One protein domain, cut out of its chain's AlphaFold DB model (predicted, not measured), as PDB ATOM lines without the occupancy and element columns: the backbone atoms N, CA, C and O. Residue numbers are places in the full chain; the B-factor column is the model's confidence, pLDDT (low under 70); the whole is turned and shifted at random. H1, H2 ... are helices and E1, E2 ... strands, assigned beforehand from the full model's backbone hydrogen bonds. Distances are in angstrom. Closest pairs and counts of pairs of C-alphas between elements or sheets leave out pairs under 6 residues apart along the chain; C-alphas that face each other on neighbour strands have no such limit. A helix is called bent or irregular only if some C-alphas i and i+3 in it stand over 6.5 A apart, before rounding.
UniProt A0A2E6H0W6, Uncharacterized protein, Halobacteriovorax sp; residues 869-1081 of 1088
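This is residues 869 to 1081 of the 1088 residues of an uncharacterized protein of Halobacteriovorax sp (UniProt A0A2E6H0W6). The model has two main parts: a long, twisted sheet of three strands, E1, E2 and E3, with H1 running beside it, and, at the other end of the sheet from where H1 begins, a group of helices built on the hairpin of H5 and H6. H3 packs on H5 with its residues 937 to 941, H2 and H7 meet beside H6 near the end of the sheet where E2 ends and E3 begins, H4 lies by one end of the hairpin, and H8 and H9 make a small separate head beyond the start of E1. The 213 printed residues hold nine named helices and three named strands, in the order E1 H1 E2 H2 H3 H4 H5 H6 H7 E3 H8 H9; the sheet's order is E1, E2, E3, antiparallel throughout, and the class is mixed. The whole is only just compact, close to loose, with a radius of gyration of the C-alphas of 19.8 A and spans of 55 by 52 by 30 A.

E1, residues 869 to 882, bends by 82 degrees at residue 879. H1, residues 883 to 897, is on the sheet at a height of 9.1 A, over none of its strands. E2, residues 912 to 924, pairs with E1, N 872 to O 922 at 2.9 A, and with E3, residues 1028 to 1038, N 921 to O 1031 at 2.8 A. Residues 1029 to 1030 of E3 also pair, antiparallel, with residues 1053 to 1054. H2, residues 926 to 933, grazes the sheet and touches H7, residues 1016 to 1023, closest at the C-alphas of Gly 928 and Val 1023, 4.7 A. H3, residues 937 to 951, touches H5, residues 977 to 991, through its residues 937 to 941 alone, at a shallow tilt of 17 degrees, opposite ways; the closest C-alphas, of Thr 937 and Ile 980, are 6.3 A apart. H4, residues 967 to 972, is near H3; it is only just irregular, C-alphas 968 and 971 being 6.6 A apart. H5 and H6, residues 996 to 1013, form a hairpin at 22 degrees, the closest C-alphas, of Cys 986 and Cys 1002, 5.6 A apart; H6 only grazes the sheet. H8, residues 1064 to 1072, and H9, residues 1076 to 1080, are close but not clearly touching. Every O i to N i+4 pair is within hydrogen-bond range in the helices except H4, with 0 of 2, and 2 of 3 O i to N i+3 pairs.

E1 spans 35.9 A from C-alpha 869 at (-37.184, -16.440, 33.726); E2 spans 33.5 A, E3 31.4 A and H6 25.6 A. H9 ends at C-alpha 1080, (-52.046, -17.619, 25.098).

The C-alphas of Arg 960 and Ile 1072, the two farthest apart, are 59.9 A from each other. The printed part has no cut. The links H1 to E2, H3 to H4 and E3 to H8 are long. The mean pLDDT of the printed part is 87.0; residue 953 and residues 955 to 972 are under 70.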
ATOM      1  N   PHE A 869     -37.124 -17.836  34.119       96.81
ATOM      2  CA  PHE A 869     -37.184 -16.440  33.726       96.81
ATOM      3  C   PHE A 869     -38.302 -15.756  34.512       96.81
ATOM      4  O   PHE A 869     -39.360 -16.342  34.728       96.81
ATOM      5  N   MET A 870     -38.079 -14.518  34.946       97.38
ATOM      6  CA  MET A 870     -39.125 -13.678  35.524       97.38
ATOM      7  C   MET A 870     -39.162 -12.337  34.810       97.38
ATOM      8  O   MET A 870     -38.115 -11.750  34.563       97.38
ATOM      9  N   SER A 871     -40.358 -11.823  34.555       96.94
ATOM     10  CA  SER A 871     -40.567 -10.450  34.099       96.94
ATOM     11  C   SER A 871     -41.530  -9.744  35.046       96.94
ATOM     12  O   SER A 871     -42.545 -10.310  35.462       96.94
ATOM     13  N   LEU A 872     -41.177  -8.517  35.422       97.06
ATOM     14  CA  LEU A 872     -42.011  -7.597  36.185       97.06
ATOM     15  C   LEU A 872     -42.239  -6.355  35.325       97.06
ATOM     16  O   LEU A 872     -41.293  -5.623  35.050       97.06
ATOM     17  N   THR A 873     -43.479  -6.119  34.913       96.50
ATOM     18  CA  THR A 873     -43.853  -4.977  34.077       96.50
ATOM     19  C   THR A 873     -44.751  -4.025  34.856       96.50
ATOM     20  O   THR A 873     -45.806  -4.422  35.358       96.50
ATOM     21  N   ASP A 874     -44.336  -2.764  34.937       95.38
ATOM     22  CA  ASP A 874     -45.175  -1.648  35.364       95.38
ATOM     23  C   ASP A 874     -45.668  -0.925  34.106       95.38
ATOM     24  O   ASP A 874     -44.853  -0.451  33.320       95.38
ATOM     25  N   ARG A 875     -46.986  -0.842  33.914       95.06
ATOM     26  CA  ARG A 875     -47.614  -0.227  32.737       95.06
ATOM     27  C   ARG A 875     -48.613   0.844  33.164       95.06
ATOM     28  O   ARG A 875     -49.371   0.647  34.116       95.06
ATOM     29  N   LYS A 876     -48.622   1.984  32.483       94.94
ATOM     30  CA  LYS A 876     -49.610   3.053  32.650       94.94
ATOM     31  C   LYS A 876     -50.174   3.405  31.289       94.94
ATOM     32  O   LYS A 876     -49.434   3.840  30.418       94.94
ATOM     33  N   GLU A 877     -51.482   3.288  31.162       93.31
ATOM     34  CA  GLU A 877     -52.192   3.485  29.908       93.31
ATOM     35  C   GLU A 877     -53.294   4.529  30.097       93.31
ATOM     36  O   GLU A 877     -53.786   4.754  31.213       93.31
ATOM     37  N   GLY A 878     -53.704   5.191  29.022       91.12
ATOM     38  CA  GLY A 878     -54.864   6.068  29.085       91.12
ATOM     39  C   GLY A 878     -55.127   6.874  27.830       91.12
ATOM     40  O   GLY A 878     -54.313   6.960  26.919       91.12
ATOM     41  N   TRP A 879     -56.285   7.526  27.825       86.00
ATOM     42  CA  TRP A 879     -56.796   8.220  26.650       86.00
ATOM     43  C   TRP A 879     -55.926   9.395  26.196       86.00
ATOM     44  O   TRP A 879     -55.722   9.600  25.004       86.00
ATOM     45  N   SER A 880     -55.438  10.213  27.134       88.19
ATOM     46  CA  SER A 880     -54.618  11.380  26.798       88.19
ATOM     47  C   SER A 880     -53.735  11.839  27.955       88.19
ATOM     48  O   SER A 880     -54.155  11.827  29.115       88.19
ATOM     49  N   MET A 881     -52.532  12.308  27.632       90.62
ATOM     50  CA  MET A 881     -51.585  12.894  28.573       90.62
ATOM     51  C   MET A 881     -50.995  14.181  27.997       90.62
ATOM     52  O   MET A 881     -50.506  14.209  26.877       90.62
ATOM     53  N   SER A 882     -51.044  15.268  28.765       90.62
ATOM     54  CA  SER A 882     -50.357  16.517  28.414       90.62
ATOM     55  C   SER A 882     -48.851  16.391  28.630       90.62
ATOM     56  O   SER A 882     -48.459  15.773  29.624       90.62
ATOM     57  N   ASP A 883     -48.050  17.109  27.843       87.56
ATOM     58  CA  ASP A 883     -46.589  17.207  27.998       87.56
ATOM     59  C   ASP A 883     -46.136  17.383  29.470       87.56
ATOM     60  O   ASP A 883     -45.397  16.564  30.016       87.56
ATOM     61  N   LYS A 884     -46.706  18.350  30.206       90.38
ATOM     62  CA  LYS A 884     -46.385  18.583  31.633       90.38
ATOM     63  C   LYS A 884     -46.558  17.343  32.527       90.38
ATOM     64  O   LYS A 884     -45.774  17.122  33.451       90.38
ATOM     65  N   LYS A 885     -47.610  16.550  32.291       92.19
ATOM     66  CA  LYS A 885     -47.880  15.317  33.056       92.19
ATOM     67  C   LYS A 885     -46.898  14.213  32.661       92.19
ATOM     68  O   LYS A 885     -46.423  13.508  33.550       92.19
ATOM     69  N   LEU A 886     -46.562  14.118  31.375       91.31
ATOM     70  CA  LEU A 886     -45.579  13.171  30.857       91.31
ATOM     71  C   LEU A 886     -44.185  13.449  31.430       91.31
ATOM     72  O   LEU A 886     -43.594  12.560  32.038       91.31
ATOM     73  N   LYS A 887     -43.715  14.702  31.372       91.31
ATOM     74  CA  LYS A 887     -42.447  15.154  31.974       91.31
ATOM     75  C   LYS A 887     -42.352  14.829  33.464       91.31
ATOM     76  O   LYS A 887     -41.336  14.309  33.931       91.31
ATOM     77  N   LYS A 888     -43.427  15.080  34.222       93.44
ATOM     78  CA  LYS A 888     -43.498  14.712  35.646       93.44
ATOM     79  C   LYS A 888     -43.333  13.204  35.838       93.44
ATOM     80  O   LYS A 888     -42.571  12.778  36.700       93.44
ATOM     81  N   MET A 889     -44.020  12.402  35.032       91.94
ATOM     82  CA  MET A 889     -43.944  10.951  35.129       91.94
ATOM     83  C   MET A 889     -42.566  10.405  34.721       91.94
ATOM     84  O   MET A 889     -42.045   9.530  35.407       91.94
ATOM     85  N   ILE A 890     -41.942  10.948  33.671       92.94
ATOM     86  CA  ILE A 890     -40.559  10.629  33.286       92.94
ATOM     87  C   ILE A 890     -39.605  10.921  34.450       92.94
ATOM     88  O   ILE A 890     -38.773  10.085  34.794       92.94
ATOM     89  N   SER A 891     -39.765  12.066  35.121       92.75
ATOM     90  CA  SER A 891     -38.969  12.409  36.305       92.75
ATOM     91  C   SER A 891     -39.166  11.409  37.453       92.75
ATOM     92  O   SER A 891     -38.190  10.978  38.070       92.75
ATOM     93  N   GLU A 892     -40.406  10.978  37.711       92.81
ATOM     94  CA  GLU A 892     -40.708   9.942  38.706       92.81
ATOM     95  C   GLU A 892     -40.049   8.595  38.359       92.81
ATOM     96  O   GLU A 892     -39.479   7.952  39.245       92.81
ATOM     97  N   ILE A 893     -40.073   8.189  37.085       93.44
ATOM     98  CA  ILE A 893     -39.421   6.963  36.595       93.44
ATOM     99  C   ILE A 893     -37.900   7.071  36.754       93.44
ATOM    100  O   ILE A 893     -37.290   6.206  37.382       93.44
ATOM    101  N   ASN A 894     -37.288   8.152  36.267       93.00
ATOM    102  CA  ASN A 894     -35.842   8.365  36.361       93.00
ATOM    103  C   ASN A 894     -35.371   8.359  37.826       93.00
ATOM    104  O   ASN A 894     -34.371   7.729  38.173       93.00
ATOM    105  N   LYS A 895     -36.149   8.979  38.726       92.81
ATOM    106  CA  LYS A 895     -35.891   8.959  40.170       92.81
ATOM    107  C   LYS A 895     -36.041   7.559  40.775       92.81
ATOM    108  O   LYS A 895     -35.228   7.193  41.620       92.81
ATOM    109  N   LYS A 896     -37.046   6.773  40.362       91.19
ATOM    110  CA  LYS A 896     -37.254   5.388  40.838       91.19
ATOM    111  C   LYS A 896     -36.031   4.515  40.545       91.19
ATOM    112  O   LYS A 896     -35.624   3.749  41.414       91.19
ATOM    113  N   TYR A 897     -35.459   4.643  39.349       91.88
ATOM    114  CA  TYR A 897     -34.340   3.816  38.882       91.88
ATOM    115  C   TYR A 897     -32.948   4.422  39.136       91.88
ATOM    116  O   TYR A 897     -31.943   3.783  38.831       91.88
ATOM    117  N   GLY A 898     -32.875   5.630  39.705       87.94
ATOM    118  CA  GLY A 898     -31.617   6.292  40.069       87.94
ATOM    119  C   GLY A 898     -30.769   6.751  38.878       87.94
ATOM    120  O   GLY A 898     -29.574   6.979  39.040       87.94
ATOM    121  N   ARG A 899     -31.358   6.852  37.679       86.56
ATOM    122  CA  ARG A 899     -30.681   7.246  36.433       86.56
ATOM    123  C   ARG A 899     -31.689   7.680  35.367       86.56
ATOM    124  O   ARG A 899     -32.882   7.409  35.499       86.56
ATOM    125  N   VAL A 900     -31.216   8.328  34.304       88.19
ATOM    126  CA  VAL A 900     -32.059   8.748  33.175       88.19
ATOM    127  C   VAL A 900     -32.484   7.513  32.379       88.19
ATOM    128  O   VAL A 900     -31.681   6.912  31.677       88.19
ATOM    129  N   MET A 901     -33.742   7.099  32.538       90.62
ATOM    130  CA  MET A 901     -34.365   6.046  31.732       90.62
ATOM    131  C   MET A 901     -34.967   6.651  30.471       90.62
ATOM    132  O   MET A 901     -34.669   6.192  29.379       90.62
ATOM    133  N   PHE A 902     -35.754   7.716  30.611       91.06
ATOM    134  CA  PHE A 902     -36.275   8.480  29.480       91.06
ATOM    135  C   PHE A 902     -35.761   9.907  29.530       91.06
ATOM    136  O   PHE A 902     -35.674  10.514  30.606       91.06
ATOM    137  N   ASN A 903     -35.483  10.466  28.359       83.94
ATOM    138  CA  ASN A 903     -35.205  11.882  28.254       83.94
ATOM    139  C   ASN A 903     -36.503  12.682  28.452       83.94
ATOM    140  O   ASN A 903     -37.505  12.441  27.780       83.94
ATOM    141  N   LYS A 904     -36.487  13.649  29.378       82.19
ATOM    142  CA  LYS A 904     -37.647  14.500  29.700       82.19
ATOM    143  C   LYS A 904     -38.105  15.375  28.525       82.19
ATOM    144  O   LYS A 904     -39.231  15.853  28.542       82.19
ATOM    145  N   HIS A 905     -37.246  15.575  27.535       78.69
ATOM    146  CA  HIS A 905     -37.484  16.417  26.371       78.69
ATOM    147  C   HIS A 905     -37.685  15.606  25.079       78.69
ATOM    148  O   HIS A 905     -37.802  16.178  24.001       78.69
ATOM    149  N   ALA A 906     -37.785  14.274  25.158       75.75
ATOM    150  CA  ALA A 906     -38.088  13.432  23.995       75.75
ATOM    151  C   ALA A 906     -39.503  13.651  23.410       75.75
ATOM    152  O   ALA A 906     -39.872  12.973  22.457       75.75
ATOM    153  N   PHE A 907     -40.290  14.553  24.007       80.06
ATOM    154  CA  PHE A 907     -41.673  14.870  23.653       80.06
ATOM    155  C   PHE A 907     -41.897  16.377  23.398       80.06
ATOM    156  O   PHE A 907     -43.029  16.847  23.421       80.06
ATOM    157  N   GLU A 908     -40.844  17.177  23.182       78.88
ATOM    158  CA  GLU A 908     -41.026  18.612  22.858       78.88
ATOM    159  C   GLU A 908     -41.702  18.824  21.491       78.88
ATOM    160  O   GLU A 908     -42.274  19.877  21.232       78.88
ATOM    161  N   ASP A 909     -41.704  17.806  20.628       75.62
ATOM    162  CA  ASP A 909     -42.359  17.821  19.322       75.62
ATOM    163  C   ASP A 909     -43.893  17.746  19.405       75.62
ATOM    164  O   ASP A 909     -44.566  17.886  18.384       75.62
ATOM    165  N   ALA A 910     -44.488  17.548  20.585       80.12
ATOM    166  CA  ALA A 910     -45.924  17.326  20.711       80.12
ATOM    167  C   ALA A 910     -46.540  17.944  21.971       80.12
ATOM    168  O   ALA A 910     -45.971  17.967  23.058       80.12
ATOM    169  N   LYS A 911     -47.783  18.428  21.848       82.00
ATOM    170  CA  LYS A 911     -48.495  19.054  22.981       82.00
ATOM    171  C   LYS A 911     -49.162  18.016  23.887       82.00
ATOM    172  O   LYS A 911     -49.287  18.216  25.104       82.00
ATOM    173  N   LYS A 912     -49.641  16.918  23.297       86.62
ATOM    174  CA  LYS A 912     -50.401  15.858  23.971       86.62
ATOM    175  C   LYS A 912     -50.121  14.500  23.339       86.62
ATOM    176  O   LYS A 912     -49.995  14.401  22.126       86.62
ATOM    177  N   LEU A 913     -50.058  13.470  24.173       87.31
ATOM    178  CA  LEU A 913     -49.943  12.072  23.772       87.31
ATOM    179  C   LEU A 913     -51.313  11.414  23.961       87.31
ATOM    180  O   LEU A 913     -51.825  11.394  25.084       87.31
ATOM    181  N   ARG A 914     -51.937  10.937  22.884       85.94
ATOM    182  CA  ARG A 914     -53.229  10.233  22.903       85.94
ATOM    183  C   ARG A 914     -53.010   8.725  22.896       85.94
ATOM    184  O   ARG A 914     -52.031   8.261  22.323       85.94
ATOM    185  N   LEU A 915     -53.917   7.980  23.528       85.81
ATOM    186  CA  LEU A 915     -53.785   6.535  23.755       85.81
ATOM    187  C   LEU A 915     -52.385   6.164  24.243       85.81
ATOM    188  O   LEU A 915     -51.702   5.323  23.664       85.81
ATOM    189  N   TYR A 916     -51.931   6.876  25.271       90.31
ATOM    190  CA  TYR A 916     -50.589   6.667  25.768       90.31
ATOM    191  C   TYR A 916     -50.481   5.278  26.393       90.31
ATOM    192  O   TYR A 916     -51.388   4.832  27.100       90.31
ATOM    193  N   ASP A 917     -49.329   4.656  26.200       92.19
ATOM    194  CA  ASP A 917     -48.899   3.453  26.889       92.19
ATOM    195  C   ASP A 917     -47.447   3.643  27.314       92.19
ATOM    196  O   ASP A 917     -46.547   3.744  26.484       92.19
ATOM    197  N   ILE A 918     -47.224   3.751  28.620       94.62
ATOM    198  CA  ILE A 918     -45.884   3.793  29.187       94.62
ATOM    199  C   ILE A 918     -45.637   2.510  29.952       94.62
ATOM    200  O   ILE A 918     -46.279   2.269  30.980       94.62
ATOM    201  N   SER A 919     -44.652   1.740  29.506       95.31
ATOM    202  CA  SER A 919     -44.266   0.494  30.152       95.31
ATOM    203  C   SER A 919     -42.797   0.502  30.566       95.31
ATOM    204  O   SER A 919     -41.931   1.016  29.863       95.31
ATOM    205  N   ILE A 920     -42.508  -0.067  31.736       96.12
ATOM    206  CA  ILE A 920     -41.158  -0.444  32.160       96.12
ATOM    207  C   ILE A 920     -41.176  -1.933  32.471       96.12
ATOM    208  O   ILE A 920     -41.905  -2.373  33.363       96.12
ATOM    209  N   ASN A 921     -40.342  -2.697  31.778       96.25
ATOM    210  CA  ASN A 921     -40.193  -4.126  31.973       96.25
ATOM    211  C   ASN A 921     -38.848  -4.432  32.642       96.25
ATOM    212  O   ASN A 921     -37.797  -3.962  32.225       96.25
ATOM    213  N   THR A 922     -38.887  -5.221  33.712       96.38
ATOM    214  CA  THR A 922     -37.725  -5.742  34.432       96.38
ATOM    215  C   THR A 922     -37.651  -7.249  34.237       96.38
ATOM    216  O   THR A 922     -38.363  -8.006  34.899       96.38
ATOM    217  N   ASN A 923     -36.753  -7.680  33.360       97.25
ATOM    218  CA  ASN A 923     -36.450  -9.078  33.092       97.25
ATOM    219  C   ASN A 923     -35.349  -9.565  34.042       97.25
ATOM    220  O   ASN A 923     -34.305  -8.931  34.179       97.25
ATOM    221  N   ILE A 924     -35.565 -10.701  34.698       97.38
ATOM    222  CA  ILE A 924     -34.626 -11.340  35.622       97.38
ATOM    223  C   ILE A 924     -34.318 -12.737  35.093       97.38
ATOM    224  O   ILE A 924     -35.210 -13.576  34.937       97.38
ATOM    225  N   TYR A 925     -33.037 -12.988  34.844       96.19
ATOM    226  CA  TYR A 925     -32.559 -14.237  34.261       96.19
ATOM    227  C   TYR A 925     -32.216 -15.279  35.332       96.19
ATOM    228  O   TYR A 925     -32.160 -14.990  36.529       96.19
ATOM    229  N   GLU A 926     -31.938 -16.504  34.889       94.88
ATOM    230  CA  GLU A 926     -31.706 -17.687  35.727       94.88
ATOM    231  C   GLU A 926     -30.755 -17.443  36.912       94.88
ATOM    232  O   GLU A 926     -31.098 -17.725  38.063       94.88
ATOM    233  N   LYS A 927     -29.585 -16.840  36.662       94.94
ATOM    234  CA  LYS A 927     -28.604 -16.508  37.711       94.94
ATOM    235  C   LYS A 927     -29.146 -15.498  38.731       94.94
ATOM    236  O   LYS A 927     -28.845 -15.604  39.921       94.94
ATOM    237  N   GLY A 928     -29.965 -14.544  38.290       96.12
ATOM    238  CA  GLY A 928     -30.600 -13.537  39.143       96.12
ATOM    239  C   GLY A 928     -31.657 -14.163  40.048       96.12
ATOM    240  O   GLY A 928     -31.658 -13.931  41.256       96.12
ATOM    241  N   ILE A 929     -32.479 -15.061  39.498       96.12
ATOM    242  CA  ILE A 929     -33.446 -15.853  40.270       96.12
ATOM    243  C   ILE A 929     -32.716 -16.724  41.302       96.12
ATOM    244  O   ILE A 929     -33.108 -16.755  42.470       96.12
ATOM    245  N   ALA A 930     -31.612 -17.375  40.923       95.38
ATOM    246  CA  ALA A 930     -30.806 -18.168  41.851       95.38
ATOM    247  C   ALA A 930     -30.244 -17.326  43.014       95.38
ATOM    248  O   ALA A 930     -30.235 -17.784  44.159       95.38
ATOM    249  N   ARG A 931     -29.825 -16.078  42.756       96.25
ATOM    250  CA  ARG A 931     -29.407 -15.136  43.810       96.25
ATOM    251  C   ARG A 931     -30.560 -14.756  44.734       96.25
ATOM    252  O   ARG A 931     -30.375 -14.767  45.950       96.25
ATOM    253  N   ILE A 932     -31.753 -14.508  44.188       96.44
ATOM    254  CA  ILE A 932     -32.963 -14.238  44.979       96.44
ATOM    255  C   ILE A 932     -33.279 -15.417  45.912       96.44
ATOM    256  O   ILE A 932     -33.525 -15.219  47.104       96.44
ATOM    257  N   LYS A 933     -33.207 -16.657  45.411       94.81
ATOM    258  CA  LYS A 933     -33.444 -17.864  46.223       94.81
ATOM    259  C   LYS A 933     -32.458 -18.005  47.389       94.81
ATOM    260  O   LYS A 933     -32.821 -18.498  48.460       94.81
ATOM    261  N   LYS A 934     -31.221 -17.531  47.208       95.19
ATOM    262  CA  LYS A 934     -30.132 -17.600  48.195       95.19
ATOM    263  C   LYS A 934     -30.109 -16.445  49.202       95.19
ATOM    264  O   LYS A 934     -29.261 -16.457  50.088       95.19
ATOM    265  N   ILE A 935     -31.041 -15.485  49.140       94.75
ATOM    266  CA  ILE A 935     -31.096 -14.364  50.096       94.75
ATOM    267  C   ILE A 935     -31.142 -14.895  51.543       94.75
ATOM    268  O   ILE A 935     -32.031 -15.693  51.876       94.75
ATOM    269  N   PRO A 936     -30.227 -14.467  52.431       94.44
ATOM    270  CA  PRO A 936     -30.316 -14.787  53.848       94.44
ATOM    271  C   PRO A 936     -31.359 -13.890  54.526       94.44
ATOM    272  O   PRO A 936     -31.518 -12.716  54.187       94.44
ATOM    273  N   THR A 937     -32.075 -14.421  55.519       93.81
ATOM    274  CA  THR A 937     -33.083 -13.644  56.266       93.81
ATOM    275  C   THR A 937     -32.461 -12.452  56.993       93.81
ATOM    276  O   THR A 937     -33.072 -11.386  57.036       93.81
ATOM    277  N   SER A 938     -31.220 -12.594  57.464       94.19
ATOM    278  CA  SER A 938     -30.448 -11.539  58.132       94.19
ATOM    279  C   SER A 938     -30.226 -10.299  57.257       94.19
ATOM    280  O   SER A 938     -30.248  -9.178  57.764       94.19
ATOM    281  N   LEU A 939     -30.078 -10.464  55.934       94.12
ATOM    282  CA  LEU A 939     -29.963  -9.338  55.002       94.12
ATOM    283  C   LEU A 939     -31.255  -8.513  54.978       94.12
ATOM    284  O   LEU A 939     -31.206  -7.288  55.076       94.12
ATOM    285  N   LEU A 940     -32.414  -9.174  54.901       92.56
ATOM    286  CA  LEU A 940     -33.710  -8.489  54.934       92.56
ATOM    287  C   LEU A 940     -33.969  -7.831  56.296       92.56
ATOM    288  O   LEU A 940     -34.543  -6.750  56.352       92.56
ATOM    289  N   GLU A 941     -33.513  -8.428  57.395       92.94
ATOM    290  CA  GLU A 941     -33.602  -7.820  58.730       92.94
ATOM    291  C   GLU A 941     -32.706  -6.581  58.872       92.94
ATOM    292  O   GLU A 941     -33.098  -5.602  59.512       92.94
ATOM    293  N   LYS A 942     -31.521  -6.584  58.246       93.75
ATOM    294  CA  LYS A 942     -30.646  -5.404  58.160       93.75
ATOM    295  C   LYS A 942     -31.302  -4.288  57.340       93.75
ATOM    296  O   LYS A 942     -31.376  -3.157  57.814       93.75
ATOM    297  N   LEU A 943     -31.846  -4.609  56.165       92.44
ATOM    298  CA  LEU A 943     -32.567  -3.644  55.322       92.44
ATOM    299  C   LEU A 943     -33.821  -3.096  56.013       92.44
ATOM    300  O   LEU A 943     -34.114  -1.909  55.913       92.44
ATOM    301  N   GLN A 944     -34.536  -3.935  56.768       90.38
ATOM    302  CA  GLN A 944     -35.682  -3.508  57.568       90.38
ATOM    303  C   GLN A 944     -35.287  -2.428  58.582       90.38
ATOM    304  O   GLN A 944     -36.003  -1.440  58.717       90.38
ATOM    305  N   ARG A 945     -34.172  -2.615  59.306       89.88
ATOM    306  CA  ARG A 945     -33.664  -1.615  60.262       89.88
ATOM    307  C   ARG A 945     -33.366  -0.292  59.555       89.88
ATOM    308  O   ARG A 945     -33.904   0.730  59.963       89.88
ATOM    309  N   HIS A 946     -32.635  -0.356  58.443       90.25
ATOM    310  CA  HIS A 946     -32.301   0.812  57.629       90.25
ATOM    311  C   HIS A 946     -33.543   1.579  57.137       90.25
ATOM    312  O   HIS A 946     -33.638   2.791  57.324       90.25
ATOM    313  N   TYR A 947     -34.540   0.900  56.556       88.88
ATOM    314  CA  TYR A 947     -35.738   1.587  56.060       88.88
ATOM    315  C   TYR A 947     -36.630   2.131  57.166       88.88
ATOM    316  O   TYR A 947     -37.207   3.202  56.989       88.88
ATOM    317  N   LYS A 948     -36.767   1.415  58.287       84.94
ATOM    318  CA  LYS A 948     -37.540   1.913  59.428       84.94
ATOM    319  C   LYS A 948     -36.965   3.213  59.962       84.94
ATOM    320  O   LYS A 948     -37.727   4.127  60.241       84.94
ATOM    321  N   GLU A 949     -35.646   3.291  60.077       85.44
ATOM    322  CA  GLU A 949     -34.952   4.497  60.514       85.44
ATOM    323  C   GLU A 949     -35.136   5.637  59.506       85.44
ATOM    324  O   GLU A 949     -35.659   6.691  59.864       85.44
ATOM    325  N   LYS A 950     -34.852   5.382  58.221       84.81
ATOM    326  CA  LYS A 950     -35.000   6.363  57.134       84.81
ATOM    327  C   LYS A 950     -36.428   6.911  56.995       84.81
ATOM    328  O   LYS A 950     -36.610   8.067  56.629       84.81
ATOM    329  N   ARG A 951     -37.452   6.086  57.245       82.94
ATOM    330  CA  ARG A 951     -38.869   6.428  57.003       82.94
ATOM    331  C   ARG A 951     -39.651   6.773  58.274       82.94
ATOM    332  O   ARG A 951     -40.836   7.092  58.164       82.94
ATOM    333  N   LYS A 952     -39.006   6.760  59.450       72.38
ATOM    334  CA  LYS A 952     -39.625   6.954  60.777       72.38
ATOM    335  C   LYS A 952     -40.462   8.232  60.891       72.38
ATOM    336  O   LYS A 952     -41.479   8.228  61.571       72.38
ATOM    337  N   PHE A 953     -40.046   9.301  60.213       68.62
ATOM    338  CA  PHE A 953     -40.675  10.626  60.282       68.62
ATOM    339  C   PHE A 953     -41.491  10.990  59.039       68.62
ATOM    340  O   PHE A 953     -41.867  12.145  58.851       68.62
ATOM    341  N   THR A 954     -41.765  10.028  58.154       70.62
ATOM    342  CA  THR A 954     -42.673  10.300  57.035       70.62
ATOM    343  C   THR A 954     -44.112  10.395  57.555       70.62
ATOM    344  O   THR A 954     -44.492   9.575  58.391       70.62
ATOM    345  N   PRO A 955     -44.953  11.328  57.063       66.69
ATOM    346  CA  PRO A 955     -46.317  11.526  57.578       66.69
ATOM    347  C   PRO A 955     -47.192  10.260  57.575       66.69
ATOM    348  O   PRO A 955     -48.119  10.127  58.367       66.69
ATOM    349  N   ALA A 956     -46.892   9.309  56.686       64.75
ATOM    350  CA  ALA A 956     -47.578   8.022  56.608       64.75
ATOM    351  C   ALA A 956     -47.128   7.008  57.680       64.75
ATOM    352  O   ALA A 956     -47.870   6.070  57.965       64.75
ATOM    353  N   CYS A 957     -45.935   7.174  58.251       68.00
ATOM    354  CA  CYS A 957     -45.264   6.197  59.109       68.00
ATOM    355  C   CYS A 957     -44.902   6.732  60.499       68.00
ATOM    356  O   CYS A 957     -44.386   5.968  61.315       68.00
ATOM    357  N   ASP A 958     -45.176   8.010  60.772       67.44
ATOM    358  CA  ASP A 958     -44.983   8.606  62.088       67.44
ATOM    359  C   ASP A 958     -46.033   8.066  63.069       67.44
ATOM    360  O   ASP A 958     -47.233   8.344  62.973       67.44
ATOM    361  N   SER A 959     -45.560   7.293  64.044       60.50
ATOM    362  CA  SER A 959     -46.385   6.719  65.107       60.50
ATOM    363  C   SER A 959     -47.021   7.774  66.016       60.50
ATOM    364  O   SER A 959     -47.968   7.450  66.727       60.50
ATOM    365  N   ARG A 960     -46.532   9.024  66.000       60.88
ATOM    366  CA  ARG A 960     -47.125  10.154  66.734       60.88
ATOM    367  C   ARG A 960     -48.388  10.694  66.058       60.88
ATOM    368  O   ARG A 960     -49.225  11.275  66.732       60.88
ATOM    369  N   ILE A 961     -48.527  10.492  64.744       58.56
ATOM    370  CA  ILE A 961     -49.646  11.005  63.934       58.56
ATOM    371  C   ILE A 961     -50.704   9.914  63.697       58.56
ATOM    372  O   ILE A 961     -51.888  10.213  63.551       58.56
ATOM    373  N   ARG A 962     -50.314   8.630  63.662       56.06
ATOM    374  CA  ARG A 962     -51.245   7.499  63.484       56.06
ATOM    375  C   ARG A 962     -50.897   6.332  64.407       56.06
ATOM    376  O   ARG A 962     -49.899   5.649  64.196       56.06
ATOM    377  N   SER A 963     -51.783   6.040  65.359       51.72
ATOM    378  CA  SER A 963     -51.645   4.914  66.297       51.72
ATOM    379  C   SER A 963     -51.860   3.534  65.652       51.72
ATOM    380  O   SER A 963     -51.361   2.539  66.168       51.72
ATOM    381  N   ASN A 964     -52.532   3.456  64.494       52.56
ATOM    382  CA  ASN A 964     -52.863   2.200  63.807       52.56
ATOM    383  C   ASN A 964     -52.455   2.210  62.322       52.56
ATOM    384  O   ASN A 964     -53.219   2.591  61.431       52.56
ATOM    385  N   VAL A 965     -51.236   1.749  62.029       52.31
ATOM    386  CA  VAL A 965     -50.734   1.594  60.653       52.31
ATOM    387  C   VAL A 965     -51.303   0.304  60.033       52.31
ATOM    388  O   VAL A 965     -50.906  -0.802  60.401       52.31
ATOM    389  N   LYS A 966     -52.237   0.423  59.074       51.62
ATOM    390  CA  LYS A 966     -52.823  -0.721  58.332       51.62
ATOM    391  C   LYS A 966     -51.726  -1.625  57.735       51.62
ATOM    392  O   LYS A 966     -50.721  -1.124  57.237       51.62
ATOM    393  N   ARG A 967     -51.952  -2.951  57.667       46.75
ATOM    394  CA  ARG A 967     -51.000  -3.956  57.115       46.75
ATOM    395  C   ARG A 967     -50.375  -3.564  55.763       46.75
ATOM    396  O   ARG A 967     -49.198  -3.837  55.560       46.75
ATOM    397  N   GLY A 968     -51.108  -2.896  54.867       47.81
ATOM    398  CA  GLY A 968     -50.581  -2.420  53.576       47.81
ATOM    399  C   GLY A 968     -49.557  -1.278  53.682       47.81
ATOM    400  O   GLY A 968     -48.588  -1.262  52.930       47.81
ATOM    401  N   LEU A 969     -49.703  -0.379  54.664       54.59
ATOM    402  CA  LEU A 969     -48.728   0.686  54.933       54.59
ATOM    403  C   LEU A 969     -47.441   0.155  55.588       54.59
ATOM    404  O   LEU A 969     -46.417   0.828  55.549       54.59
ATOM    405  N   THR A 970     -47.452  -1.049  56.171       62.62
ATOM    406  CA  THR A 970     -46.297  -1.554  56.939       62.62
ATOM    407  C   THR A 970     -45.034  -1.723  56.084       62.62
ATOM    408  O   THR A 970     -43.955  -1.332  56.523       62.62
ATOM    409  N   LEU A 971     -45.153  -2.215  54.845       64.00
ATOM    410  CA  LEU A 971     -44.029  -2.328  53.899       64.00
ATOM    411  C   LEU A 971     -43.516  -0.955  53.448       64.00
ATOM    412  O   LEU A 971     -42.304  -0.741  53.401       64.00
ATOM    413  N   ALA A 972     -44.424  -0.007  53.192       64.56
ATOM    414  CA  ALA A 972     -44.069   1.373  52.865       64.56
ATOM    415  C   ALA A 972     -43.287   2.037  54.013       64.56
ATOM    416  O   ALA A 972     -42.310   2.735  53.761       64.56
ATOM    417  N   CYS A 973     -43.613   1.702  55.261       70.00
ATOM    418  CA  CYS A 973     -42.898   2.135  56.463       70.00
ATOM    419  C   CYS A 973     -41.641   1.313  56.794       70.00
ATOM    420  O   CYS A 973     -41.090   1.422  57.889       70.00
ATOM    421  N   GLY A 974     -41.180   0.460  55.875       75.12
ATOM    422  CA  GLY A 974     -39.951  -0.311  56.037       75.12
ATOM    423  C   GLY A 974     -40.094  -1.594  56.859       75.12
ATOM    424  O   GLY A 974     -39.080  -2.207  57.175       75.12
ATOM    425  N   HIS A 975     -41.302  -2.054  57.207       83.31
ATOM    426  CA  HIS A 975     -41.505  -3.339  57.891       83.31
ATOM    427  C   HIS A 975     -41.470  -4.507  56.894       83.31
ATOM    428  O   HIS A 975     -42.466  -4.839  56.255       83.31
ATOM    429  N   LEU A 976     -40.330  -5.195  56.819       88.56
ATOM    430  CA  LEU A 976     -40.106  -6.324  55.910       88.56
ATOM    431  C   LEU A 976     -40.520  -7.693  56.487       88.56
ATOM    432  O   LEU A 976     -40.341  -8.710  55.820       88.56
ATOM    433  N   LYS A 977     -41.128  -7.765  57.684       86.31
ATOM    434  CA  LYS A 977     -41.628  -9.029  58.277       86.31
ATOM    435  C   LYS A 977     -42.496  -9.872  57.317       86.31
ATOM    436  O   LYS A 977     -42.241 -11.075  57.223       86.31
ATOM    437  N   PRO A 978     -43.470  -9.306  56.567       86.62
ATOM    438  CA  PRO A 978     -44.262 -10.088  55.611       86.62
ATOM    439  C   PRO A 978     -43.416 -10.686  54.478       86.62
ATOM    440  O   PRO A 978     -43.689 -11.791  54.012       86.62
ATOM    441  N   LEU A 979     -42.374  -9.968  54.051       89.81
ATOM    442  CA  LEU A 979     -41.436 -10.412  53.022       89.81
ATOM    443  C   LEU A 979     -40.538 -11.544  53.547       89.81
ATOM    444  O   LEU A 979     -40.389 -12.564  52.880       89.81
ATOM    445  N   ILE A 980     -40.024 -11.416  54.776       92.25
ATOM    446  CA  ILE A 980     -39.224 -12.453  55.453       92.25
ATOM    447  C   ILE A 980     -40.039 -13.740  55.648       92.25
ATOM    448  O   ILE A 980     -39.545 -14.833  55.379       92.25
ATOM    449  N   SER A 981     -41.297 -13.627  56.083       91.81
ATOM    450  CA  SER A 981     -42.200 -14.777  56.223       91.81
ATOM    451  C   SER A 981     -42.426 -15.482  54.879       91.81
ATOM    452  O   SER A 981     -42.318 -16.708  54.797       91.81
ATOM    453  N   LYS A 982     -42.645 -14.714  53.802       92.81
ATOM    454  CA  LYS A 982     -42.798 -15.269  52.451       92.81
ATOM    455  C   LYS A 982     -41.518 -15.957  51.959       92.81
ATOM    456  O   LYS A 982     -41.625 -17.047  51.409       92.81
ATOM    457  N   LEU A 983     -40.334 -15.391  52.222       94.94
ATOM    458  CA  LEU A 983     -39.041 -16.023  51.913       94.94
ATOM    459  C   LEU A 983     -38.906 -17.393  52.591       94.94
ATOM    460  O   LEU A 983     -38.580 -18.375  51.929       94.94
ATOM    461  N   LYS A 984     -39.185 -17.469  53.903       94.44
ATOM    462  CA  LYS A 984     -39.137 -18.732  54.662       94.44
ATOM    463  C   LYS A 984     -40.112 -19.764  54.089       94.44
ATOM    464  O   LYS A 984     -39.738 -20.917  53.907       94.44
ATOM    465  N   SER A 985     -41.330 -19.336  53.751       93.44
ATOM    466  CA  SER A 985     -42.341 -20.197  53.128       93.44
ATOM    467  C   SER A 985     -41.906 -20.731  51.759       93.44
ATOM    468  O   SER A 985     -42.101 -21.917  51.511       93.44
ATOM    469  N   CYS A 986     -41.293 -19.913  50.896       94.00
ATOM    470  CA  CYS A 986     -40.828 -20.381  49.584       94.00
ATOM    471  C   CYS A 986     -39.612 -21.306  49.689       94.00
ATOM    472  O   CYS A 986     -39.561 -22.312  48.992       94.00
ATOM    473  N   LYS A 987     -38.675 -21.040  50.609       92.75
ATOM    474  CA  LYS A 987     -37.568 -21.971  50.884       92.75
ATOM    475  C   LYS A 987     -38.070 -23.319  51.398       92.75
ATOM    476  O   LYS A 987     -37.601 -24.349  50.939       92.75
ATOM    477  N   LYS A 988     -39.046 -23.310  52.313       91.12
ATOM    478  CA  LYS A 988     -39.691 -24.535  52.801       91.12
ATOM    479  C   LYS A 988     -40.374 -25.301  51.659       91.12
ATOM    480  O   LYS A 988     -40.203 -26.506  51.574       91.12
ATOM    481  N   ALA A 989     -41.067 -24.606  50.755       86.69
ATOM    482  CA  ALA A 989     -41.696 -25.225  49.586       86.69
ATOM    483  C   ALA A 989     -40.686 -25.879  48.622       86.69
ATOM    484  O   ALA A 989     -40.952 -26.972  48.130       86.69
ATOM    485  N   ASP A 990     -39.531 -25.247  48.385       85.25
ATOM    486  CA  ASP A 990     -38.456 -25.835  47.570       85.25
ATOM    487  C   ASP A 990     -37.829 -27.064  48.265       85.25
ATOM    488  O   ASP A 990     -37.543 -28.057  47.601       85.25
ATOM    489  N   LEU A 991     -37.657 -27.037  49.597       84.94
ATOM    490  CA  LEU A 991     -37.144 -28.177  50.380       84.94
ATOM    491  C   LEU A 991     -38.108 -29.372  50.392       84.94
ATOM    492  O   LEU A 991     -37.670 -30.514  50.315       84.94
ATOM    493  N   GLU A 992     -39.414 -29.111  50.457       84.56
ATOM    494  CA  GLU A 992     -40.476 -30.127  50.406       84.56
ATOM    495  C   GLU A 992     -40.717 -30.682  48.988       84.56
ATOM    496  O   GLU A 992     -41.643 -31.464  48.800       84.56
ATOM    497  N   LYS A 993     -39.917 -30.269  47.986       76.94
ATOM    498  CA  LYS A 993     -40.072 -30.638  46.566       76.94
ATOM    499  C   LYS A 993     -41.509 -30.456  46.057       76.94
ATOM    500  O   LYS A 993     -42.044 -31.301  45.344       76.94
ATOM    501  N   LYS A 994     -42.158 -29.345  46.430       75.00
ATOM    502  CA  LYS A 994     -43.490 -29.021  45.901       75.00
ATOM    503  C   LYS A 994     -43.454 -28.895  44.377       75.00
ATOM    504  O   LYS A 994     -42.420 -28.558  43.802       75.00
ATOM    505  N   ARG A 995     -44.610 -29.115  43.739       81.25
ATOM    506  CA  ARG A 995     -44.795 -29.046  42.277       81.25
ATOM    507  C   ARG A 995     -44.164 -27.786  41.679       81.25
ATOM    508  O   ARG A 995     -44.239 -26.709  42.282       81.25
ATOM    509  N   ALA A 996     -43.633 -27.901  40.461       85.00
ATOM    510  CA  ALA A 996     -42.975 -26.801  39.749       85.00
ATOM    511  C   ALA A 996     -43.832 -25.519  39.700       85.00
ATOM    512  O   ALA A 996     -43.336 -24.427  39.980       85.00
ATOM    513  N   GLU A 997     -45.136 -25.659  39.439       87.88
ATOM    514  CA  GLU A 997     -46.122 -24.567  39.442       87.88
ATOM    515  C   GLU A 997     -46.178 -23.817  40.788       87.88
ATOM    516  O   GLU A 997     -46.177 -22.585  40.827       87.88
ATOM    517  N   GLU A 998     -46.193 -24.542  41.910       88.69
ATOM    518  CA  GLU A 998     -46.295 -23.953  43.250       88.69
ATOM    519  C   GLU A 998     -45.005 -23.239  43.656       88.69
ATOM    520  O   GLU A 998     -45.057 -22.141  44.225       88.69
ATOM    521  N   SER A 999     -43.849 -23.829  43.333       89.62
ATOM    522  CA  SER A 999     -42.542 -23.193  43.532       89.62
ATOM    523  C   SER A 999     -42.444 -21.904  42.708       89.62
ATOM    524  O   SER A 999     -42.169 -20.834  43.266       89.62
ATOM    525  N   ALA A1000     -42.766 -21.966  41.410       92.62
ATOM    526  CA  ALA A1000     -42.782 -20.815  40.508       92.62
ATOM    527  C   ALA A1000     -43.687 -19.687  41.029       92.62
ATOM    528  O   ALA A1000     -43.237 -18.548  41.175       92.62
ATOM    529  N   ALA A1001     -44.927 -20.003  41.415       93.25
ATOM    530  CA  ALA A1001     -45.862 -19.035  41.983       93.25
ATOM    531  C   ALA A1001     -45.375 -18.435  43.312       93.25
ATOM    532  O   ALA A1001     -45.581 -17.244  43.577       93.25
ATOM    533  N   CYS A1002     -44.704 -19.222  44.162       94.19
ATOM    534  CA  CYS A1002     -44.144 -18.707  45.408       94.19
ATOM    535  C   CYS A1002     -43.034 -17.687  45.144       94.19
ATOM    536  O   CYS A1002     -43.078 -16.586  45.704       94.19
ATOM    537  N   TRP A1003     -42.078 -18.035  44.279       95.56
ATOM    538  CA  TRP A1003     -40.936 -17.186  43.953       95.56
ATOM    539  C   TRP A1003     -41.322 -15.951  43.142       95.56
ATOM    540  O   TRP A1003     -40.786 -14.877  43.414       95.56
ATOM    541  N   LEU A1004     -42.296 -16.053  42.233       96.19
ATOM    542  CA  LEU A1004     -42.869 -14.901  41.535       96.19
ATOM    543  C   LEU A1004     -43.499 -13.918  42.531       96.19
ATOM    544  O   LEU A1004     -43.148 -12.737  42.563       96.19
ATOM    545  N   GLY A1005     -44.366 -14.419  43.418       93.94
ATOM    546  CA  GLY A1005     -45.018 -13.599  44.439       93.94
ATOM    547  C   GLY A1005     -44.043 -13.006  45.465       93.94
ATOM    548  O   GLY A1005     -44.267 -11.902  45.963       93.94
ATOM    549  N   PHE A1006     -42.953 -13.711  45.792       95.19
ATOM    550  CA  PHE A1006     -41.875 -13.178  46.628       95.19
ATOM    551  C   PHE A1006     -41.115 -12.053  45.916       95.19
ATOM    552  O   PHE A1006     -40.967 -10.974  46.484       95.19
ATOM    553  N   THR A1007     -40.696 -12.275  44.670       96.12
ATOM    554  CA  THR A1007     -39.897 -11.323  43.883       96.12
ATOM    555  C   THR A1007     -40.675 -10.044  43.572       96.12
ATOM    556  O   THR A1007     -40.149  -8.951  43.758       96.12
ATOM    557  N   LYS A1008     -41.966 -10.155  43.232       93.56
ATOM    558  CA  LYS A1008     -42.871  -9.003  43.071       93.56
ATOM    559  C   LYS A1008     -42.950  -8.141  44.337       93.56
ATOM    560  O   LYS A1008     -42.939  -6.915  44.263       93.56
ATOM    561  N   ARG A1009     -43.024  -8.767  45.520       91.06
ATOM    562  CA  ARG A1009     -43.020  -8.049  46.810       91.06
ATOM    563  C   ARG A1009     -41.644  -7.484  47.152       91.06
ATOM    564  O   ARG A1009     -41.580  -6.451  47.808       91.06
ATOM    565  N   LEU A1010     -40.573  -8.161  46.742       93.00
ATOM    566  CA  LEU A1010     -39.191  -7.726  46.930       93.00
ATOM    567  C   LEU A1010     -38.912  -6.438  46.142       93.00
ATOM    568  O   LEU A1010     -38.434  -5.482  46.742       93.00
ATOM    569  N   GLU A1011     -39.265  -6.385  44.851       91.94
ATOM    570  CA  GLU A1011     -39.132  -5.176  44.014       91.94
ATOM    571  C   GLU A1011     -39.917  -4.003  44.602       91.94
ATOM    572  O   GLU A1011     -39.375  -2.914  44.746       91.94
ATOM    573  N   PHE A1012     -41.158  -4.242  45.035       86.69
ATOM    574  CA  PHE A1012     -42.001  -3.189  45.602       86.69
ATOM    575  C   PHE A1012     -41.480  -2.647  46.943       86.69
ATOM    576  O   PHE A1012     -41.659  -1.474  47.265       86.69
ATOM    577  N   ALA A1013     -40.899  -3.513  47.776       86.56
ATOM    578  CA  ALA A1013     -40.512  -3.159  49.139       86.56
ATOM    579  C   ALA A1013     -39.156  -2.448  49.223       86.56
ATOM    580  O   ALA A1013     -38.915  -1.698  50.175       86.56
ATOM    581  N   LEU A1014     -38.252  -2.732  48.285       90.50
ATOM    582  CA  LEU A1014     -36.878  -2.252  48.311       90.50
ATOM    583  C   LEU A1014     -36.696  -1.026  47.410       90.50
ATOM    584  O   LEU A1014     -37.310  -0.905  46.359       90.50
ATOM    585  N   GLU A1015     -35.795  -0.130  47.804       90.75
ATOM    586  CA  GLU A1015     -35.219   0.850  46.886       90.75
ATOM    587  C   GLU A1015     -34.467   0.128  45.764       90.75
ATOM    588  O   GLU A1015     -33.865  -0.932  45.985       90.75
ATOM    589  N   PHE A1016     -34.506   0.712  44.565       92.88
ATOM    590  CA  PHE A1016     -34.027   0.064  43.350       92.88
ATOM    591  C   PHE A1016     -32.570  -0.404  43.460       92.88
ATOM    592  O   PHE A1016     -32.274  -1.540  43.103       92.88
ATOM    593  N   ASP A1017     -31.677   0.389  44.058       93.38
ATOM    594  CA  ASP A1017     -30.273  -0.002  44.240       93.38
ATOM    595  C   ASP A1017     -30.094  -1.254  45.105       93.38
ATOM    596  O   ASP A1017     -29.233  -2.091  44.830       93.38
ATOM    597  N   HIS A1018     -30.910  -1.423  46.148       94.38
ATOM    598  CA  HIS A1018     -30.873  -2.628  46.976       94.38
ATOM    599  C   HIS A1018     -31.416  -3.841  46.216       94.38
ATOM    600  O   HIS A1018     -30.839  -4.925  46.308       94.38
ATOM    601  N   PHE A1019     -32.483  -3.659  45.436       95.00
ATOM    602  CA  PHE A1019     -33.013  -4.702  44.560       95.00
ATOM    603  C   PHE A1019     -31.981  -5.121  43.500       95.00
ATOM    604  O   PHE A1019     -31.640  -6.302  43.407       95.00
ATOM    605  N   LYS A1020     -31.389  -4.150  42.794       95.31
ATOM    606  CA  LYS A1020     -30.329  -4.347  41.798       95.31
ATOM    607  C   LYS A1020     -29.127  -5.088  42.388       95.31
ATOM    608  O   LYS A1020     -28.645  -6.044  41.789       95.31
ATOM    609  N   LYS A1021     -28.677  -4.725  43.595       95.12
ATOM    610  CA  LYS A1021     -27.581  -5.425  44.299       95.12
ATOM    611  C   LYS A1021     -27.919  -6.875  44.645       95.12
ATOM    612  O   LYS A1021     -27.037  -7.728  44.595       95.12
ATOM    613  N   ILE A1022     -29.167  -7.176  45.000       95.38
ATOM    614  CA  ILE A1022     -29.600  -8.544  45.314       95.38
ATOM    615  C   ILE A1022     -29.604  -9.412  44.052       95.38
ATOM    616  O   ILE A1022     -29.007 -10.492  44.058       95.38
ATOM    617  N   VAL A1023     -30.226  -8.926  42.976       96.19
ATOM    618  CA  VAL A1023     -30.355  -9.653  41.702       96.19
ATOM    619  C   VAL A1023     -29.012  -9.748  40.964       96.19
ATOM    620  O   VAL A1023     -28.669 -10.791  40.405       96.19
ATOM    621  N   GLY A1024     -28.202  -8.693  41.038       94.25
ATOM    622  CA  GLY A1024     -26.994  -8.501  40.243       94.25
ATOM    623  C   GLY A1024     -27.316  -7.881  38.886       94.25
ATOM    624  O   GLY A1024     -28.145  -8.411  38.153       94.25
ATOM    625  N   GLU A1025     -26.632  -6.788  38.553       91.25
ATOM    626  CA  GLU A1025     -26.890  -5.988  37.348       91.25
ATOM    627  C   GLU A1025     -26.729  -6.787  36.042       91.25
ATOM    628  O   GLU A1025     -27.548  -6.646  35.144       91.25
ATOM    629  N   ASP A1026     -25.771  -7.715  35.971       91.00
ATOM    630  CA  ASP A1026     -25.580  -8.590  34.799       91.00
ATOM    631  C   ASP A1026     -26.610  -9.729  34.684       91.00
ATOM    632  O   ASP A1026     -26.611 -10.474  33.705       91.00
ATOM    633  N   ASN A1027     -27.469  -9.909  35.693       94.25
ATOM    634  CA  ASN A1027     -28.495 -10.956  35.713       94.25
ATOM    635  C   ASN A1027     -29.912 -10.402  35.548       94.25
ATOM    636  O   ASN A1027     -30.888 -11.134  35.745       94.25
ATOM    637  N   MET A1028     -30.025  -9.120  35.218       94.81
ATOM    638  CA  MET A1028     -31.284  -8.468  34.921       94.81
ATOM    639  C   MET A1028     -31.139  -7.549  33.718       94.81
ATOM    640  O   MET A1028     -30.058  -7.040  33.440       94.81
ATOM    641  N   PHE A1029     -32.247  -7.328  33.032       95.56
ATOM    642  CA  PHE A1029     -32.352  -6.374  31.946       95.56
ATOM    643  C   PHE A1029     -33.625  -5.567  32.145       95.56
ATOM    644  O   PHE A1029     -34.710  -6.134  32.264       95.56
ATOM    645  N   ILE A1030     -33.489  -4.252  32.238       95.44
ATOM    646  CA  ILE A1030     -34.621  -3.343  32.373       95.44
ATOM    647  C   ILE A1030     -34.667  -2.467  31.142       95.44
ATOM    648  O   ILE A1030     -33.675  -1.822  30.812       95.44
ATOM    649  N   ASN A1031     -35.831  -2.398  30.526       95.44
ATOM    650  CA  ASN A1031     -36.136  -1.499  29.431       95.44
ATOM    651  C   ASN A1031     -37.545  -0.937  29.619       95.44
ATOM    652  O   ASN A1031     -38.261  -1.278  30.561       95.44
ATOM    653  N   GLY A1032     -37.943  -0.062  28.719       94.81
ATOM    654  CA  GLY A1032     -39.232   0.589  28.764       94.81
ATOM    655  C   GLY A1032     -39.451   1.466  27.553       94.81
ATOM    656  O   GLY A1032     -38.485   1.882  26.911       94.81
ATOM    657  N   ASN A1033     -40.716   1.737  27.283       94.69
ATOM    658  CA  ASN A1033     -41.172   2.502  26.138       94.69
ATOM    659  C   ASN A1033     -42.289   3.477  26.541       94.69
ATOM    660  O   ASN A1033     -42.954   3.309  27.568       94.69
ATOM    661  N   ILE A1034     -42.462   4.514  25.730       92.50
ATOM    662  CA  ILE A1034     -43.596   5.438  25.763       92.50
ATOM    663  C   ILE A1034     -44.173   5.438  24.353       92.50
ATOM    664  O   ILE A1034     -43.569   6.001  23.443       92.50
ATOM    665  N   ALA A1035     -45.316   4.793  24.177       90.19
ATOM    666  CA  ALA A1035     -46.050   4.735  22.922       90.19
ATOM    667  C   ALA A1035     -47.332   5.576  23.004       90.19
ATOM    668  O   ALA A1035     -47.809   5.914  24.092       90.19
ATOM    669  N   GLY A1036     -47.880   5.922  21.843       84.44
ATOM    670  CA  GLY A1036     -49.122   6.675  21.695       84.44
ATOM    671  C   GLY A1036     -49.050   7.652  20.525       84.44
ATOM    672  O   GLY A1036     -47.984   7.889  19.964       84.44
ATOM    673  N   PHE A1037     -50.189   8.243  20.181       83.38
ATOM    674  CA  PHE A1037     -50.298   9.193  19.079       83.38
ATOM    675  C   PHE A1037     -49.937  10.602  19.537       83.38
ATOM    676  O   PHE A1037     -50.571  11.157  20.445       83.38
ATOM    677  N   ARG A1038     -48.925  11.197  18.915       83.88
ATOM    678  CA  ARG A1038     -48.476  12.555  19.208       83.88
ATOM    679  C   ARG A1038     -49.361  13.564  18.474       83.88
ATOM    680  O   ARG A1038     -49.452  13.580  17.254       83.88
ATOM    681  N   ASP A1039     -50.051  14.405  19.237       78.62
ATOM    682  CA  ASP A1039     -50.974  15.413  18.710       78.62
ATOM    683  C   ASP A1039     -50.192  16.547  18.025       78.62
ATOM    684  O   ASP A1039     -49.387  17.223  18.682       78.62
ATOM    685  N   LYS A1040     -50.464  16.771  16.731       75.31
ATOM    686  CA  LYS A1040     -49.822  17.796  15.882       75.31
ATOM    687  C   LYS A1040     -48.294  17.651  15.807       75.31
ATOM    688  O   LYS A1040     -47.574  18.638  15.976       75.31
ATOM    689  N   SER A1041     -47.806  16.424  15.624       79.19
ATOM    690  CA  SER A1041     -46.391  16.121  15.386       79.19
ATOM    691  C   SER A1041     -46.226  15.389  14.057       79.19
ATOM    692  O   SER A1041     -47.085  14.597  13.678       79.19
ATOM    693  N   GLU A1042     -45.096  15.612  13.389       77.06
ATOM    694  CA  GLU A1042     -44.684  14.814  12.229       77.06
ATOM    695  C   GLU A1042     -44.287  13.380  12.612       77.06
ATOM    696  O   GLU A1042     -44.260  12.491  11.764       77.06
ATOM    697  N   ILE A1043     -43.981  13.152  13.894       76.50
ATOM    698  CA  ILE A1043     -43.739  11.827  14.461       76.50
ATOM    699  C   ILE A1043     -45.065  11.338  15.035       76.50
ATOM    700  O   ILE A1043     -45.430  11.699  16.152       76.50
ATOM    701  N   LEU A1044     -45.808  10.532  14.276       73.62
ATOM    702  CA  LEU A1044     -47.171  10.174  14.663       73.62
ATOM    703  C   LEU A1044     -47.219   9.223  15.863       73.62
ATOM    704  O   LEU A1044     -47.837   9.547  16.876       73.62
ATOM    705  N   ALA A1045     -46.603   8.045  15.737       77.69
ATOM    706  CA  ALA A1045     -46.772   6.940  16.684       77.69
ATOM    707  C   ALA A1045     -45.454   6.294  17.139       77.69
ATOM    708  O   ALA A1045     -45.494   5.353  17.936       77.69
ATOM    709  N   ASP A1046     -44.300   6.793  16.674       81.38
ATOM    710  CA  ASP A1046     -43.013   6.178  16.997       81.38
ATOM    711  C   ASP A1046     -42.770   6.190  18.513       81.38
ATOM    712  O   ASP A1046     -42.830   7.259  19.155       81.38
ATOM    713  N   PRO A1047     -42.497   5.016  19.110       85.94
ATOM    714  CA  PRO A1047     -42.316   4.906  20.542       85.94
ATOM    715  C   PRO A1047     -41.016   5.580  20.981       85.94
ATOM    716  O   PRO A1047     -39.966   5.460  20.351       85.94
ATOM    717  N   ILE A1048     -41.064   6.259  22.124       88.31
ATOM    718  CA  ILE A1048     -39.858   6.744  22.795       88.31
ATOM    719  C   ILE A1048     -39.303   5.588  23.621       88.31
ATOM    720  O   ILE A1048     -39.852   5.232  24.666       88.31
ATOM    721  N   GLU A1049     -38.208   5.004  23.154       90.25
ATOM    722  CA  GLU A1049     -37.477   3.955  23.864       90.25
ATOM    723  C   GLU A1049     -36.623   4.531  25.009       90.25
ATOM    724  O   GLU A1049     -36.089   5.640  24.923       90.25
ATOM    725  N   SER A1050     -36.477   3.771  26.095       92.31
ATOM    726  CA  SER A1050     -35.614   4.136  27.231       92.31
ATOM    727  C   SER A1050     -34.172   3.645  27.085       92.31
ATOM    728  O   SER A1050     -33.879   2.667  26.394       92.31
ATOM    729  N   HIS A1051     -33.270   4.262  27.852       92.31
ATOM    730  CA  HIS A1051     -31.988   3.661  28.213       92.31
ATOM    731  C   HIS A1051     -32.209   2.391  29.050       92.31
ATOM    732  O   HIS A1051     -33.042   2.360  29.957       92.31
ATOM    733  N   THR A1052     -31.406   1.352  28.823       93.75
ATOM    734  CA  THR A1052     -31.609   0.030  29.445       93.75
ATOM    735  C   THR A1052     -30.669  -0.230  30.619       93.75
ATOM    736  O   THR A1052     -29.504   0.171  30.564       93.75
ATOM    737  N   ILE A1053     -31.143  -0.858  31.706       92.31
ATOM    738  CA  ILE A1053     -30.307  -1.226  32.870       92.31
ATOM    739  C   ILE A1053     -29.884  -2.686  32.749       92.31
ATOM    740  O   ILE A1053     -30.742  -3.545  32.559       92.31
ATOM    741  N   GLY A1054     -28.604  -2.981  32.978       90.75
ATOM    742  CA  GLY A1054     -28.096  -4.349  33.047       90.75
ATOM    743  C   GLY A1054     -27.787  -4.955  31.679       90.75
ATOM    744  O   GLY A1054     -27.480  -4.237  30.728       90.75
ATOM    745  N   LYS A1055     -27.807  -6.287  31.591       90.25
ATOM    746  CA  LYS A1055     -27.418  -7.035  30.388       90.25
ATOM    747  C   LYS A1055     -28.390  -8.171  30.118       90.25
ATOM    748  O   LYS A1055     -28.869  -8.832  31.040       90.25
ATOM    749  N   ILE A1056     -28.631  -8.440  28.841       90.19
ATOM    750  CA  ILE A1056     -29.359  -9.630  28.409       90.19
ATOM    751  C   ILE A1056     -28.530 -10.872  28.779       90.19
ATOM    752  O   ILE A1056     -27.514 -11.180  28.160       90.19
ATOM    753  N   GLY A1057     -28.960 -11.580  29.825       83.00
ATOM    754  CA  GLY A1057     -28.267 -12.738  30.400       83.00
ATOM    755  C   GLY A1057     -28.745 -14.095  29.874       83.00
ATOM    756  O   GLY A1057     -28.409 -15.130  30.448       83.00
ATOM    757  N   SER A1058     -29.570 -14.109  28.826       85.50
ATOM    758  CA  SER A1058     -30.186 -15.311  28.256       85.50
ATOM    759  C   SER A1058     -30.239 -15.215  26.736       85.50
ATOM    760  O   SER A1058     -30.425 -14.132  26.190       85.50
ATOM    761  N   ARG A1059     -30.181 -16.364  26.051       84.62
ATOM    762  CA  ARG A1059     -30.483 -16.466  24.610       84.62
ATOM    763  C   ARG A1059     -31.905 -15.993  24.279       84.62
ATOM    764  O   ARG A1059     -32.175 -15.628  23.144       84.62
ATOM    765  N   TYR A1060     -32.802 -16.029  25.263       88.12
ATOM    766  CA  TYR A1060     -34.199 -15.621  25.145       88.12
ATOM    767  C   TYR A1060     -34.430 -14.389  26.033       88.12
ATOM    768  O   TYR A1060     -34.663 -14.557  27.237       88.12
ATOM    769  N   PRO A1061     -34.319 -13.160  25.488       87.44
ATOM    770  CA  PRO A1061     -34.348 -11.932  26.285       87.44
ATOM    771  C   PRO A1061     -35.667 -11.718  27.034       87.44
ATOM    772  O   PRO A1061     -35.634 -11.235  28.165       87.44
ATOM    773  N   ASN A1062     -36.784 -12.133  26.424       91.12
ATOM    774  CA  ASN A1062     -38.153 -11.949  26.919       91.12
ATOM    775  C   ASN A1062     -38.756 -13.196  27.585       91.12
ATOM    776  O   ASN A1062     -39.910 -13.153  28.009       91.12
ATOM    777  N   GLY A1063     -37.986 -14.280  27.695       92.56
ATOM    778  CA  GLY A1063     -38.432 -15.544  28.276       92.56
ATOM    779  C   GLY A1063     -38.560 -16.684  27.258       92.56
ATOM    780  O   GLY A1063     -38.605 -16.453  26.048       92.56
ATOM    781  N   PRO A1064     -38.536 -17.945  27.727       92.94
ATOM    782  CA  PRO A1064     -38.582 -19.117  26.862       92.94
ATOM    783  C   PRO A1064     -39.932 -19.308  26.158       92.94
ATOM    784  O   PRO A1064     -39.935 -19.898  25.081       92.94
ATOM    785  N   VAL A1065     -41.052 -18.843  26.727       92.69
ATOM    786  CA  VAL A1065     -42.376 -19.000  26.098       92.69
ATOM    787  C   VAL A1065     -42.517 -18.025  24.931       92.69
ATOM    788  O   VAL A1065     -42.836 -18.445  23.822       92.69
ATOM    789  N   ASP A1066     -42.171 -16.753  25.153       91.25
ATOM    790  CA  ASP A1066     -42.160 -15.719  24.109       91.25
ATOM    791  C   ASP A1066     -41.223 -16.090  22.948       91.25
ATOM    792  O   ASP A1066     -41.586 -15.969  21.781       91.25
ATOM    793  N   ALA A1067     -40.041 -16.639  23.256       91.69
ATOM    794  CA  ALA A1067     -39.101 -17.096  22.233       91.69
ATOM    795  C   ALA A1067     -39.684 -18.199  21.340       91.69
ATOM    796  O   ALA A1067     -39.478 -18.178  20.131       91.69
ATOM    797  N   VAL A1068     -40.411 -19.157  21.920       91.62
ATOM    798  CA  VAL A1068     -41.045 -20.236  21.153       91.62
ATOM    799  C   VAL A1068     -42.186 -19.690  20.310       91.62
ATOM    800  O   VAL A1068     -42.244 -20.008  19.127       91.62
ATOM    801  N   ARG A1069     -43.030 -18.813  20.866       92.81
ATOM    802  CA  ARG A1069     -44.082 -18.131  20.101       92.81
ATOM    803  C   ARG A1069     -43.504 -17.407  18.879       92.81
ATOM    804  O   ARG A1069     -44.001 -17.604  17.777       92.81
ATOM    805  N   ASN A1070     -42.440 -16.621  19.062       90.06
ATOM    806  CA  ASN A1070     -41.826 -15.844  17.978       90.06
ATOM    807  C   ASN A1070     -41.193 -16.745  16.905       90.06
ATOM    808  O   ASN A1070     -41.248 -16.411  15.729       90.06
ATOM    809  N   VAL A1071     -40.632 -17.898  17.291       89.06
ATOM    810  CA  VAL A1071     -40.089 -18.887  16.341       89.06
ATOM    811  C   VAL A1071     -41.188 -19.541  15.503       89.06
ATOM    812  O   VAL A1071     -40.958 -19.813  14.331       89.06
ATOM    813  N   ILE A1072     -42.365 -19.799  16.082       88.56
ATOM    814  CA  ILE A1072     -43.521 -20.321  15.331       88.56
ATOM    815  C   ILE A1072     -44.163 -19.203  14.489       88.56
ATOM    816  O   ILE A1072     -44.751 -19.465  13.447       88.56
ATOM    817  N   GLY A1073     -44.035 -17.945  14.922       88.25
ATOM    818  CA  GLY A1073     -44.627 -16.790  14.251       88.25
ATOM    819  C   GLY A1073     -46.134 -16.679  14.477       88.25
ATOM    820  O   GLY A1073     -46.850 -16.311  13.554       88.25
ATOM    821  N   VAL A1074     -46.611 -17.030  15.675       89.25
ATOM    822  CA  VAL A1074     -48.038 -17.021  16.055       89.25
ATOM    823  C   VAL A1074     -48.384 -15.758  16.834       89.25
ATOM    824  O   VAL A1074     -47.588 -15.310  17.666       89.25
ATOM    825  N   GLN A1075     -49.584 -15.220  16.615       87.81
ATOM    826  CA  GLN A1075     -50.102 -14.076  17.371       87.81
ATOM    827  C   GLN A1075     -50.135 -14.350  18.885       87.81
ATOM    828  O   GLN A1075     -50.388 -15.473  19.337       87.81
ATOM    829  N   ALA A1076     -49.885 -13.319  19.700       88.31
ATOM    830  CA  ALA A1076     -49.816 -13.465  21.155       88.31
ATOM    831  C   ALA A1076     -51.141 -13.959  21.739       88.31
ATOM    832  O   ALA A1076     -51.163 -14.856  22.588       88.31
ATOM    833  N   GLY A1077     -52.240 -13.384  21.248       87.81
ATOM    834  CA  GLY A1077     -53.578 -13.709  21.704       87.81
ATOM    835  C   GLY A1077     -53.971 -15.162  21.425       87.81
ATOM    836  O   GLY A1077     -54.604 -15.772  22.292       87.81
ATOM    837  N   GLU A1078     -53.535 -15.723  20.292       90.56
ATOM    838  CA  GLU A1078     -53.749 -17.135  19.942       90.56
ATOM    839  C   GLU A1078     -52.906 -18.076  20.782       90.56
ATOM    840  O   GLU A1078     -53.429 -18.988  21.424       90.56
ATOM    841  N   PHE A1079     -51.603 -17.802  20.864       92.81
ATOM    842  CA  PHE A1079     -50.688 -18.635  21.632       92.81
ATOM    843  C   PHE A1079     -51.137 -18.750  23.095       92.81
ATOM    844  O   PHE A1079     -51.118 -19.841  23.664       92.81
ATOM    845  N   GLU A1080     -51.580 -17.646  23.708       90.81
ATOM    846  CA  GLU A1080     -52.046 -17.619  25.098       90.81
ATOM    847  C   GLU A1080     -53.486 -18.111  25.314       90.81
ATOM    848  O   GLU A1080     -53.854 -18.329  26.474       90.81
ATOM    849  N   GLY A1081     -54.280 -18.315  24.253       91.12
ATOM    850  CA  GLY A1081     -55.682 -18.742  24.337       91.12
ATOM    851  C   GLY A1081     -56.621 -17.648  24.856       91.12
ATOM    852  O   GLY A1081     -57.527 -17.912  25.653       91.12
TER     853      GLY A1081